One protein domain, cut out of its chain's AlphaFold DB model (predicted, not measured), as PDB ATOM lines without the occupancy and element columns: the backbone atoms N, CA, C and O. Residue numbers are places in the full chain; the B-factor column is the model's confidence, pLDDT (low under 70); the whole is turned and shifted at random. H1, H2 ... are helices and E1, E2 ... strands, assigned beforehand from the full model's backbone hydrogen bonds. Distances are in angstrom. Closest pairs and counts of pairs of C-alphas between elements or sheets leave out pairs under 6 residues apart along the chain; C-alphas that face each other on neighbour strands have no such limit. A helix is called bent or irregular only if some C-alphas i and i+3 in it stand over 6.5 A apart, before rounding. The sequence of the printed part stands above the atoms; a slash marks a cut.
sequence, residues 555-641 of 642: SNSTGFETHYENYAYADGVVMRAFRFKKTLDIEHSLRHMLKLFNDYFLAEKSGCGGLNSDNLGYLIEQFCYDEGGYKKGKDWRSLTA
ATOM      1  N   SER A 555      14.551  99.401  19.497       82.25
ATOM      2  CA  SER A 555      13.323  99.532  20.294       82.25
ATOM      3  C   SER A 555      12.109  98.942  19.577       82.25
ATOM      4  O   SER A 555      11.367  98.179  20.191       82.25
ATOM      5  N   ASN A 556      11.980  99.180  18.270       81.88
ATOM      6  CA  ASN A 556      10.886  98.646  17.456       81.88
ATOM      7  C   ASN A 556      11.109  97.209  16.966       81.88
ATOM      8  O   ASN A 556      10.250  96.655  16.292       81.88
ATOM      9  N   SER A 557      12.256  96.583  17.256       83.81
ATOM     10  CA  SER A 557      12.489  95.171  16.910       83.81
ATOM     11  C   SER A 557      11.798  94.198  17.861       83.81
ATOM     12  O   SER A 557      11.462  93.078  17.479       83.81
ATOM     13  N   THR A 558      11.573  94.611  19.110       79.62
ATOM     14  CA  THR A 558      10.997  93.730  20.126       79.62
ATOM     15  C   THR A 558       9.484  93.689  19.957       79.62
ATOM     16  O   THR A 558       8.809  94.681  20.206       79.62
ATOM     17  N   GLY A 559       8.947  92.537  19.547       79.06
ATOM     18  CA  GLY A 559       7.512  92.378  19.282       79.06
ATOM     19  C   GLY A 559       7.071  92.834  17.887       79.06
ATOM     20  O   GLY A 559       5.873  92.970  17.665       79.06
ATOM     21  N   PHE A 560       8.009  93.054  16.955       87.81
ATOM     22  CA  PHE A 560       7.686  93.387  15.566       87.81
ATOM     23  C   PHE A 560       7.017  92.204  14.859       87.81
ATOM     24  O   PHE A 560       7.608  91.130  14.721       87.81
ATOM     25  N   GLU A 561       5.790  92.400  14.389       87.94
ATOM     26  CA  GLU A 561       5.029  91.360  13.708       87.94
ATOM     27  C   GLU A 561       5.444  91.272  12.230       87.94
ATOM     28  O   GLU A 561       5.214  92.185  11.434       87.94
ATOM     29  N   THR A 562       6.099  90.166  11.864       90.81
ATOM     30  CA  THR A 562       6.605  89.917  10.499       90.81
ATOM     31  C   THR A 562       5.638  89.137   9.622       90.81
ATOM     32  O   THR A 562       5.898  88.978   8.434       90.81
ATOM     33  N   HIS A 563       4.570  88.587  10.194       93.19
ATOM     34  CA  HIS A 563       3.654  87.705   9.488       93.19
ATOM     35  C   HIS A 563       2.221  87.983   9.918       93.19
ATOM     36  O   HIS A 563       1.873  87.761  11.073       93.19
ATOM     37  N   TYR A 564       1.400  88.413   8.966       92.19
ATOM     38  CA  TYR A 564      -0.033  88.595   9.152       92.19
ATOM     39  C   TYR A 564      -0.764  87.544   8.328       92.19
ATOM     40  O   TYR A 564      -0.474  87.367   7.142       92.19
ATOM     41  N   GLU A 565      -1.733  86.866   8.937       93.44
ATOM     42  CA  GLU A 565      -2.534  85.849   8.263       93.44
ATOM     43  C   GLU A 565      -4.015  86.016   8.593       93.44
ATOM     44  O   GLU A 565      -4.419  85.976   9.753       93.44
ATOM     45  N   ASN A 566      -4.829  86.105   7.542       94.12
ATOM     46  CA  ASN A 566      -6.270  85.912   7.623       94.12
ATOM     47  C   ASN A 566      -6.633  84.616   6.900       94.12
ATOM     48  O   ASN A 566      -6.103  84.324   5.823       94.12
ATOM     49  N   TYR A 567      -7.569  83.847   7.454       93.44
ATOM     50  CA  TYR A 567      -8.033  82.617   6.825       93.44
ATOM     51  C   TYR A 567      -9.529  82.386   7.018       93.44
ATOM     52  O   TYR A 567     -10.135  82.832   7.990       93.44
ATOM     53  N   ALA A 568     -10.104  81.629   6.089       92.62
ATOM     54  CA  ALA A 568     -11.460  81.112   6.166       92.62
ATOM     55  C   ALA A 568     -11.471  79.639   5.745       92.62
ATOM     56  O   ALA A 568     -10.608  79.176   4.993       92.62
ATOM     57  N   TYR A 569     -12.459  78.904   6.246       90.06
ATOM     58  CA  TYR A 569     -12.698  77.525   5.842       90.06
ATOM     59  C   TYR A 569     -13.917  77.459   4.935       90.06
ATOM     60  O   TYR A 569     -14.898  78.161   5.170       90.06
ATOM     61  N   ALA A 570     -13.853  76.585   3.936       85.06
ATOM     62  CA  ALA A 570     -15.016  76.175   3.168       85.06
ATOM     63  C   ALA A 570     -15.206  74.665   3.299       85.06
ATOM     64  O   ALA A 570     -14.237  73.899   3.380       85.06
ATOM     65  N   ASP A 571     -16.465  74.252   3.320       80.12
ATOM     66  CA  ASP A 571     -16.828  72.844   3.305       80.12
ATOM     67  C   ASP A 571     -16.554  72.238   1.924       80.12
ATOM     68  O   ASP A 571     -16.578  72.919   0.897       80.12
ATOM     69  N   GLY A 572     -16.253  70.944   1.909       73.19
ATOM     70  CA  GLY A 572     -16.100  70.142   0.699       73.19
ATOM     71  C   GLY A 572     -16.828  68.817   0.878       73.19
ATOM     72  O   GLY A 572     -17.947  68.789   1.377       73.19
ATOM     73  N   VAL A 573     -16.168  67.708   0.534       62.44
ATOM     74  CA  VAL A 573     -16.670  66.357   0.868       62.44
ATOM     75  C   VAL A 573     -16.821  66.185   2.385       62.44
ATOM     76  O   VAL A 573     -17.724  65.500   2.854       62.44
ATOM     77  N   VAL A 574     -15.959  66.855   3.152       68.06
ATOM     78  CA  VAL A 574     -16.033  66.946   4.612       68.06
ATOM     79  C   VAL A 574     -16.162  68.405   5.044       68.06
ATOM     80  O   VAL A 574     -15.785  69.325   4.307       68.06
ATOM     81  N   MET A 575     -16.675  68.631   6.254       72.31
ATOM     82  CA  MET A 575     -16.701  69.975   6.833       72.31
ATOM     83  C   MET A 575     -15.286  70.550   6.908       72.31
ATOM     84  O   MET A 575     -14.348  69.860   7.308       72.31
ATOM     85  N   ARG A 576     -15.144  71.833   6.563       81.69
ATOM     86  CA  ARG A 576     -13.875  72.578   6.585       81.69
ATOM     87  C   ARG A 576     -12.757  71.929   5.754       81.69
ATOM     88  O   ARG A 576     -11.585  72.091   6.090       81.69
ATOM     89  N   ALA A 577     -13.108  71.218   4.678       80.50
ATOM     90  CA  ALA A 577     -12.151  70.540   3.801       80.50
ATOM     91  C   ALA A 577     -11.112  71.489   3.183       80.50
ATOM     92  O   ALA A 577      -9.965  71.100   2.977       80.50
ATOM     93  N   PHE A 578     -11.498  72.733   2.891       83.88
ATOM     94  CA  PHE A 578     -10.625  73.710   2.248       83.88
ATOM     95  C   PHE A 578     -10.280  74.851   3.202       83.88
ATOM     96  O   PHE A 578     -11.160  75.414   3.853       83.88
ATOM     97  N   ARG A 579      -8.998  75.232   3.242       91.38
ATOM     98  CA  ARG A 579      -8.504  76.420   3.951       91.38
ATOM     99  C   ARG A 579      -8.016  77.446   2.937       91.38
ATOM    100  O   ARG A 579      -6.995  77.239   2.285       91.38
ATOM    101  N   PHE A 580      -8.718  78.569   2.852       90.94
ATOM    102  CA  PHE A 580      -8.295  79.731   2.079       90.94
ATOM    103  C   PHE A 580      -7.561  80.689   3.008       90.94
ATOM    104  O   PHE A 580      -8.055  80.982   4.097       90.94
ATOM    105  N   LYS A 581      -6.381  81.165   2.603       92.38
ATOM    106  CA  LYS A 581      -5.584  82.098   3.404       92.38
ATOM    107  C   LYS A 581      -5.023  83.239   2.566       92.38
ATOM    108  O   LYS A 581      -4.641  83.033   1.414       92.38
ATOM    109  N   LYS A 582      -4.956  84.418   3.177       91.00
ATOM    110  CA  LYS A 582      -4.215  85.588   2.703       91.00
ATOM    111  C   LYS A 582      -3.109  85.849   3.715       91.00
ATOM    112  O   LYS A 582      -3.378  85.861   4.914       91.00
ATOM    113  N   THR A 583      -1.886  86.008   3.231       92.88
ATOM    114  CA  THR A 583      -0.695  86.198   4.065       92.88
ATOM    115  C   THR A 583       0.062  87.432   3.606       92.88
ATOM    116  O   THR A 583       0.254  87.616   2.404       92.88
ATOM    117  N   LEU A 584       0.517  88.238   4.561       92.69
ATOM    118  CA  LEU A 584       1.447  89.337   4.337       92.69
ATOM    119  C   LEU A 584       2.706  89.068   5.159       92.69
ATOM    120  O   LEU A 584       2.664  89.079   6.389       92.69
ATOM    121  N   ASP A 585       3.814  88.845   4.462       92.25
ATOM    122  CA  ASP A 585       5.133  88.682   5.065       92.25
ATOM    123  C   ASP A 585       5.906  89.999   4.967       92.25
ATOM    124  O   ASP A 585       6.135  90.526   3.875       92.25
ATOM    125  N   ILE A 586       6.323  90.526   6.115       90.94
ATOM    126  CA  ILE A 586       7.092  91.764   6.237       90.94
ATOM    127  C   ILE A 586       8.512  91.422   6.685       90.94
ATOM    128  O   ILE A 586       8.728  90.637   7.610       90.94
ATOM    129  N   GLU A 587       9.508  92.023   6.033       89.19
ATOM    130  CA  GLU A 587      10.905  91.883   6.442       89.19
ATOM    131  C   GLU A 587      11.113  92.451   7.856       89.19
ATOM    132  O   GLU A 587      10.727  93.580   8.154       89.19
ATOM    133  N   HIS A 588      11.749  91.672   8.733       89.62
ATOM    134  CA  HIS A 588      12.046  92.097  10.101       89.62
ATOM    135  C   HIS A 588      12.981  93.318  10.130       89.62
ATOM    136  O   HIS A 588      13.999  93.344   9.435       89.62
ATOM    137  N   SER A 589      12.714  94.277  11.019       87.31
ATOM    138  CA  SER A 589      13.440  95.554  11.120       87.31
ATOM    139  C   SER A 589      14.963  95.412  11.244       87.31
ATOM    140  O   SER A 589      15.711  96.057  10.517       87.31
ATOM    141  N   LEU A 590      15.456  94.509  12.100       86.25
ATOM    142  CA  LEU A 590      16.900  94.245  12.234       86.25
ATOM    143  C   LEU A 590      17.531  93.642  10.974       86.25
ATOM    144  O   LEU A 590      18.690  93.920  10.670       86.25
ATOM    145  N   ARG A 591      16.780  92.818  10.235       86.44
ATOM    146  CA  ARG A 591      17.252  92.237   8.976       86.44
ATOM    147  C   ARG A 591      17.364  93.321   7.910       86.44
ATOM    148  O   ARG A 591      18.364  93.367   7.197       86.44
ATOM    149  N   HIS A 592      16.390  94.227   7.881       87.06
ATOM    150  CA  HIS A 592      16.430  95.414   7.043       87.06
ATOM    151  C   HIS A 592      17.616  96.332   7.396       87.06
ATOM    152  O   HIS A 592      18.397  96.689   6.518       87.06
ATOM    153  N   MET A 593      17.842  96.624   8.685       84.75
ATOM    154  CA  MET A 593      18.990  97.418   9.155       84.75
ATOM    155  C   MET A 593      20.334  96.795   8.758       84.75
ATOM    156  O   MET A 593      21.226  97.488   8.273       84.75
ATOM    157  N   LEU A 594      20.477  95.474   8.910       84.00
ATOM    158  CA  LEU A 594      21.663  94.738   8.461       84.00
ATOM    159  C   LEU A 594      21.877  94.866   6.952       84.00
ATOM    160  O   LEU A 594      23.007  95.049   6.506       84.00
ATOM    161  N   LYS A 595      20.806  94.799   6.158       84.56
ATOM    162  CA  LYS A 595      20.875  94.996   4.708       84.56
ATOM    163  C   LYS A 595      21.356  96.410   4.361       84.56
ATOM    164  O   LYS A 595      22.282  96.543   3.566       84.56
ATOM    165  N   LEU A 596      20.820  97.438   5.024       83.06
ATOM    166  CA  LEU A 596      21.282  98.821   4.862       83.06
ATOM    167  C   LEU A 596      22.765  98.971   5.235       83.06
ATOM    168  O   LEU A 596      23.546  99.526   4.464       83.06
ATOM    169  N   PHE A 597      23.196  98.410   6.366       83.00
ATOM    170  CA  PHE A 597      24.606  98.414   6.767       83.00
ATOM    171  C   PHE A 597      25.501  97.716   5.735       83.00
ATOM    172  O   PHE A 597      26.551  98.250   5.374       83.00
ATOM    173  N   ASN A 598      25.057  96.586   5.181       79.12
ATOM    174  CA  ASN A 598      25.764  95.877   4.111       79.12
ATOM    175  C   ASN A 598      25.887  96.712   2.843       79.12
ATOM    176  O   ASN A 598      26.905  96.647   2.147       79.12
ATOM    177  N   ASP A 599      24.876  97.520   2.546       80.81
ATOM    178  CA  ASP A 599      24.851  98.375   1.374       80.81
ATOM    179  C   ASP A 599      25.695  99.642   1.553       80.81
ATOM    180  O   ASP A 599      26.177 100.173   0.545       80.81
ATOM    181  N   TYR A 600      25.923 100.099   2.788       77.50
ATOM    182  CA  TYR A 600      26.574 101.378   3.100       77.50
ATOM    183  C   TYR A 600      28.011 101.278   3.640       77.50
ATOM    184  O   TYR A 600      28.806 102.169   3.336       77.50
ATOM    185  N   PHE A 601      28.392 100.213   4.351       76.44
ATOM    186  CA  PHE A 601      29.734 100.056   4.939       76.44
ATOM    187  C   PHE A 601      30.708  99.237   4.075       76.44
ATOM    188  O   PHE A 601      30.321  98.366   3.293       76.44
ATOM    189  N   LEU A 602      32.008  99.510   4.210       69.00
ATOM    190  CA  LEU A 602      33.101  98.724   3.630       69.00
ATOM    191  C   LEU A 602      33.358  97.474   4.485       69.00
ATOM    192  O   LEU A 602      33.708  97.579   5.657       69.00
ATOM    193  N   ALA A 603      33.255  96.290   3.877       59.50
ATOM    194  CA  ALA A 603      33.417  95.001   4.562       59.50
ATOM    195  C   ALA A 603      34.835  94.747   5.132       59.50
ATOM    196  O   ALA A 603      35.011  93.874   5.973       59.50
ATOM    197  N   GLU A 604      35.855  95.490   4.689       54.66
ATOM    198  CA  GLU A 604      37.267  95.227   5.019       54.66
ATOM    199  C   GLU A 604      37.720  95.755   6.394       54.66
ATOM    200  O   GLU A 604      38.800  95.394   6.855       54.66
ATOM    201  N   LYS A 605      36.915  96.575   7.086       51.09
ATOM    202  CA  LYS A 605      37.277  97.133   8.405       51.09
ATOM    203  C   LYS A 605      36.780  96.325   9.611       51.09
ATOM    204  O   LYS A 605      37.236  96.587  10.716       51.09
ATOM    205  N   SER A 606      35.891  95.346   9.425       50.81
ATOM    206  CA  SER A 606      35.215  94.664  10.539       50.81
ATOM    207  C   SER A 606      35.964  93.473  11.141       50.81
ATOM    208  O   SER A 606      35.485  92.908  12.117       50.81
ATOM    209  N   GLY A 607      37.102  93.043  10.580       53.38
ATOM    210  CA  GLY A 607      37.916  91.931  11.113       53.38
ATOM    211  C   GLY A 607      37.254  90.538  11.108       53.38
ATOM    212  O   GLY A 607      37.946  89.533  11.242       53.38
ATOM    213  N   CYS A 608      35.940  90.461  10.901       51.00
ATOM    214  CA  CYS A 608      35.146  89.245  10.810       51.00
ATOM    215  C   CYS A 608      34.671  89.023   9.368       51.00
ATOM    216  O   CYS A 608      34.278  89.965   8.676       51.00
ATOM    217  N   GLY A 609      34.724  87.768   8.913       49.94
ATOM    218  CA  GLY A 609      34.319  87.354   7.572       49.94
ATOM    219  C   GLY A 609      32.820  87.543   7.343       49.94
ATOM    220  O   GLY A 609      32.041  86.625   7.566       49.94
ATOM    221  N   GLY A 610      32.438  88.730   6.875       57.94
ATOM    222  CA  GLY A 610      31.068  89.065   6.501       57.94
ATOM    223  C   GLY A 610      30.271  89.777   7.595       57.94
ATOM    224  O   GLY A 610      30.430  89.554   8.795       57.94
ATOM    225  N   LEU A 611      29.393  90.666   7.141       60.62
ATOM    226  CA  LEU A 611      28.461  91.427   7.960       60.62
ATOM    227  C   LEU A 611      27.202  90.571   8.202       60.62
ATOM    228  O   LEU A 611      26.405  90.349   7.288       60.62
ATOM    229  N   ASN A 612      27.054  90.038   9.415       67.56
ATOM    230  CA  ASN A 612      25.969  89.137   9.810       67.56
ATOM    231  C   ASN A 612      25.392  89.520  11.191       67.56
ATOM    232  O   ASN A 612      25.867  90.455  11.838       67.56
ATOM    233  N   SER A 613      24.358  88.801  11.642       69.38
ATOM    234  CA  SER A 613      23.695  89.033  12.935       69.38
ATOM    235  C   SER A 613      24.635  88.936  14.138       69.38
ATOM    236  O   SER A 613      24.428  89.638  15.124       69.38
ATOM    237  N   ASP A 614      25.679  88.113  14.046       72.38
ATOM    238  CA  ASP A 614      26.614  87.858  15.150       72.38
ATOM    239  C   ASP A 614      27.492  89.082  15.448       72.38
ATOM    240  O   ASP A 614      27.917  89.292  16.582       72.38
ATOM    241  N   ASN A 615      27.695  89.939  14.442       75.62
ATOM    242  CA  ASN A 615      28.501  91.155  14.534       75.62
ATOM    243  C   ASN A 615      27.655  92.432  14.666       75.62
ATOM    244  O   ASN A 615      28.195  93.535  14.601       75.62
ATOM    245  N   LEU A 616      26.337  92.312  14.860       78.44
ATOM    246  CA  LEU A 616      25.412  93.448  14.861       78.44
ATOM    247  C   LEU A 616      25.803  94.544  15.865       78.44
ATOM    248  O   LEU A 616      25.766  95.723  15.526       78.44
ATOM    249  N   GLY A 617      26.230  94.164  17.074       76.44
ATOM    250  CA  GLY A 617      26.669  95.118  18.101       76.44
ATOM    251  C   GLY A 617      27.881  95.946  17.665       76.44
ATOM    252  O   GLY A 617      27.887  97.162  17.833       76.44
ATOM    253  N   TYR A 618      28.857  95.304  17.019       77.50
ATOM    254  CA  TYR A 618      30.028  95.983  16.462       77.50
ATOM    255  C   TYR A 618      29.640  96.934  15.320       77.50
ATOM    256  O   TYR A 618      30.141  98.051  15.244       77.50
ATOM    257  N   LEU A 619      28.702  96.535  14.455       77.31
ATOM    258  CA  LEU A 619      28.232  97.383  13.353       77.31
ATOM    259  C   LEU A 619      27.468  98.612  13.834       77.31
ATOM    260  O   LEU A 619      27.654  99.699  13.291       77.31
ATOM    261  N   ILE A 620      26.658  98.455  14.881       82.44
ATOM    262  CA  ILE A 620      25.989  99.578  15.536       82.44
ATOM    263  C   ILE A 620      27.031 100.531  16.133       82.44
ATOM    264  O   ILE A 620      26.913 101.740  15.953       82.44
ATOM    265  N   GLU A 621      28.074 100.013  16.787       80.56
ATOM    266  CA  GLU A 621      29.142 100.835  17.366       80.56
ATOM    267  C   GLU A 621      29.904 101.625  16.291       80.56
ATOM    268  O   GLU A 621      30.098 102.834  16.436       80.56
ATOM    269  N   GLN A 622      30.256 100.974  15.176       78.75
ATOM    270  CA  GLN A 622      30.886 101.630  14.028       78.75
ATOM    271  C   GLN A 622      29.987 102.722  13.439       78.75
ATOM    272  O   GLN A 622      30.450 103.838  13.223       78.75
ATOM    273  N   PHE A 623      28.693 102.449  13.244       81.38
ATOM    274  CA  PHE A 623      27.745 103.456  12.767       81.38
ATOM    275  C   PHE A 623      27.622 104.646  13.725       81.38
ATOM    276  O   PHE A 623      27.602 105.793  13.286       81.38
ATOM    277  N   CYS A 624      27.557 104.409  15.036       80.50
ATOM    278  CA  CYS A 624      27.385 105.488  16.007       80.50
ATOM    279  C   CYS A 624      28.626 106.392  16.090       80.50
ATOM    280  O   CYS A 624      28.487 107.623  16.105       80.50
ATOM    281  N   TYR A 625      29.826 105.803  16.114       78.69
ATOM    282  CA  TYR A 625      31.038 106.490  16.573       78.69
ATOM    283  C   TYR A 625      32.178 106.609  15.544       78.69
ATOM    284  O   TYR A 625      33.066 107.429  15.776       78.69
ATOM    285  N   ASP A 626      32.171 105.876  14.420       75.00
ATOM    286  CA  ASP A 626      33.167 106.037  13.341       75.00
ATOM    287  C   ASP A 626      32.588 106.872  12.179       75.00
ATOM    288  O   ASP A 626      31.503 106.615  11.653       75.00
ATOM    289  N   GLU A 627      33.325 107.906  11.765       67.06
ATOM    290  CA  GLU A 627      32.992 108.714  10.582       67.06
ATOM    291  C   GLU A 627      33.668 108.186   9.303       67.06
ATOM    292  O   GLU A 627      33.327 108.605   8.196       67.06
ATOM    293  N   GLY A 628      34.605 107.242   9.431       66.44
ATOM    294  CA  GLY A 628      35.209 106.508   8.325       66.44
ATOM    295  C   GLY A 628      34.547 105.145   8.086       66.44
ATOM    296  O   GLY A 628      33.905 104.581   8.956       66.44
ATOM    297  N   GLY A 629      34.746 104.562   6.898       68.94
ATOM    298  CA  GLY A 629      34.298 103.187   6.604       68.94
ATOM    299  C   GLY A 629      33.046 103.058   5.733       68.94
ATOM    300  O   GLY A 629      32.615 101.937   5.474       68.94
ATOM    301  N   TYR A 630      32.494 104.160   5.223       75.94
ATOM    302  CA  TYR A 630      31.408 104.130   4.239       75.94
ATOM    303  C   TYR A 630      31.922 103.835   2.822       75.94
ATOM    304  O   TYR A 630      33.048 104.187   2.453       75.94
ATOM    305  N   LYS A 631      31.085 103.198   1.998       79.50
ATOM    306  CA  LYS A 631      31.352 103.017   0.565       79.50
ATOM    307  C   LYS A 631      31.366 104.372  -0.153       79.50
ATOM    308  O   LYS A 631      30.734 105.336   0.267       79.50
ATOM    309  N   LYS A 632      32.080 104.448  -1.279       77.06
ATOM    310  CA  LYS A 632      32.239 105.688  -2.056       77.06
ATOM    311  C   LYS A 632      30.878 106.296  -2.431       77.06
ATOM    312  O   LYS A 632      30.091 105.650  -3.113       77.06
ATOM    313  N   GLY A 633      30.650 107.553  -2.039       76.00
ATOM    314  CA  GLY A 633      29.411 108.292  -2.322       76.00
ATOM    315  C   GLY A 633      28.267 108.038  -1.336       76.00
ATOM    316  O   GLY A 633      27.184 108.569  -1.547       76.00
ATOM    317  N   LYS A 634      28.507 107.252  -0.282       79.00
ATOM    318  CA  LYS A 634      27.571 107.013   0.814       79.00
ATOM    319  C   LYS A 634      28.116 107.615   2.104       79.00
ATOM    320  O   LYS A 634      29.325 107.634   2.323       79.00
ATOM    321  N   ASP A 635      27.218 108.096   2.945       77.50
ATOM    322  CA  ASP A 635      27.504 108.627   4.274       77.50
ATOM    323  C   ASP A 635      26.329 108.325   5.215       77.50
ATOM    324  O   ASP A 635      25.313 107.758   4.813       77.50
ATOM    325  N   TRP A 636      26.457 108.692   6.487       73.00
ATOM    326  CA  TRP A 636      25.377 108.464   7.442       73.00
ATOM    327  C   TRP A 636      24.128 109.305   7.134       73.00
ATOM    328  O   TRP A 636      23.024 108.840   7.391       73.00
ATOM    329  N   ARG A 637      24.275 110.499   6.539       74.38
ATOM    330  CA  ARG A 637      23.150 111.394   6.210       74.38
ATOM    331  C   ARG A 637      22.257 110.810   5.117       74.38
ATOM    332  O   ARG A 637      21.037 110.903   5.196       74.38
ATOM    333  N   SER A 638      22.868 110.192   4.113       73.44
ATOM    334  CA  SER A 638      22.182 109.484   3.030       73.44
ATOM    335  C   SER A 638      21.558 108.163   3.475       73.44
ATOM    336  O   SER A 638      20.582 107.747   2.867       73.44
ATOM    337  N   LEU A 639      22.071 107.517   4.530       71.12
ATOM    338  CA  LEU A 639      21.433 106.342   5.136       71.12
ATOM    339  C   LEU A 639      20.201 106.732   5.958       71.12
ATOM    340  O   LEU A 639      19.225 106.004   5.969       71.12
ATOM    341  N   THR A 640      20.234 107.881   6.636       66.25
ATOM    342  CA  THR A 640      19.089 108.382   7.419       66.25
ATOM    343  C   THR A 640      17.953 108.970   6.582       66.25
ATOM    344  O   THR A 640      16.908 109.298   7.132       66.25
ATOM    345  N   ALA A 641      18.179 109.175   5.283       64.88
ATOM    346  CA  ALA A 641      17.202 109.741   4.356       64.88
ATOM    347  C   ALA A 641      16.464 108.678   3.514       64.88
ATOM    348  O   ALA A 641      15.432 109.007   2.927       64.88
TER     349      ALA A 641
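What this domain is: This is residues 555 to 641 of the 642 residues of the protein "AAA_23 domain-containing protein" of Collinsella aerofaciens (UniProt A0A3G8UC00). A long strand hairpin, E1 and E2, makes an arm, with a small, loose head of helices H1 to H3 and loops at one end. The printed part has 87 residues with two named strands, E1 and E2, antiparallel, followed along the chain by three named helices, H1, H2 and H3; the class is mixed, helices and strands, with 45 residues in named elements. It is extended, with a radius of gyration of the C-alphas of 20.5 A and spans of 65 by 28 by 24 A.

Where its parts are: E1, residues 563 to 570, begins at C-alpha (3.654, 87.705, 9.488) and is 22.8 A long; E2, residues 578 to 585, 21.9 A. H1 is residues 589 to 600, 16.5 A; H2, residues 613 to 625, 19.3 A, is irregular, with C-alphas 614 and 617 7.8 A apart. H3, residues 636 to 639, 5.0 A, ends at C-alpha (21.433, 106.342, 5.136).

How they stand to each other: In the hairpin, N 564 and O 584 are within hydrogen-bond range, 2.9 A. H1, with residues 594 to 597 alone, only just touches H2, with 3 pairs of C-alphas within 8 A, the closest Leu 594 and Leu 616, 7.5 A; the tilt is steep, 62 degrees, the same way. H3 is close to but not clearly touching H1; their closest C-alphas, Tyr 600 and Leu 639, are 7.4 A apart. Every O i to N i+4 pair is within hydrogen-bond range in H1, 7 of 9 in H2; H3 is too short for one.

The domain as a whole: The printed part has no cut. The H1 to H2 link is long. pLDDT is under 70 at residues 573 to 574, 602 to 613, 627 to 629 and 640 to 641.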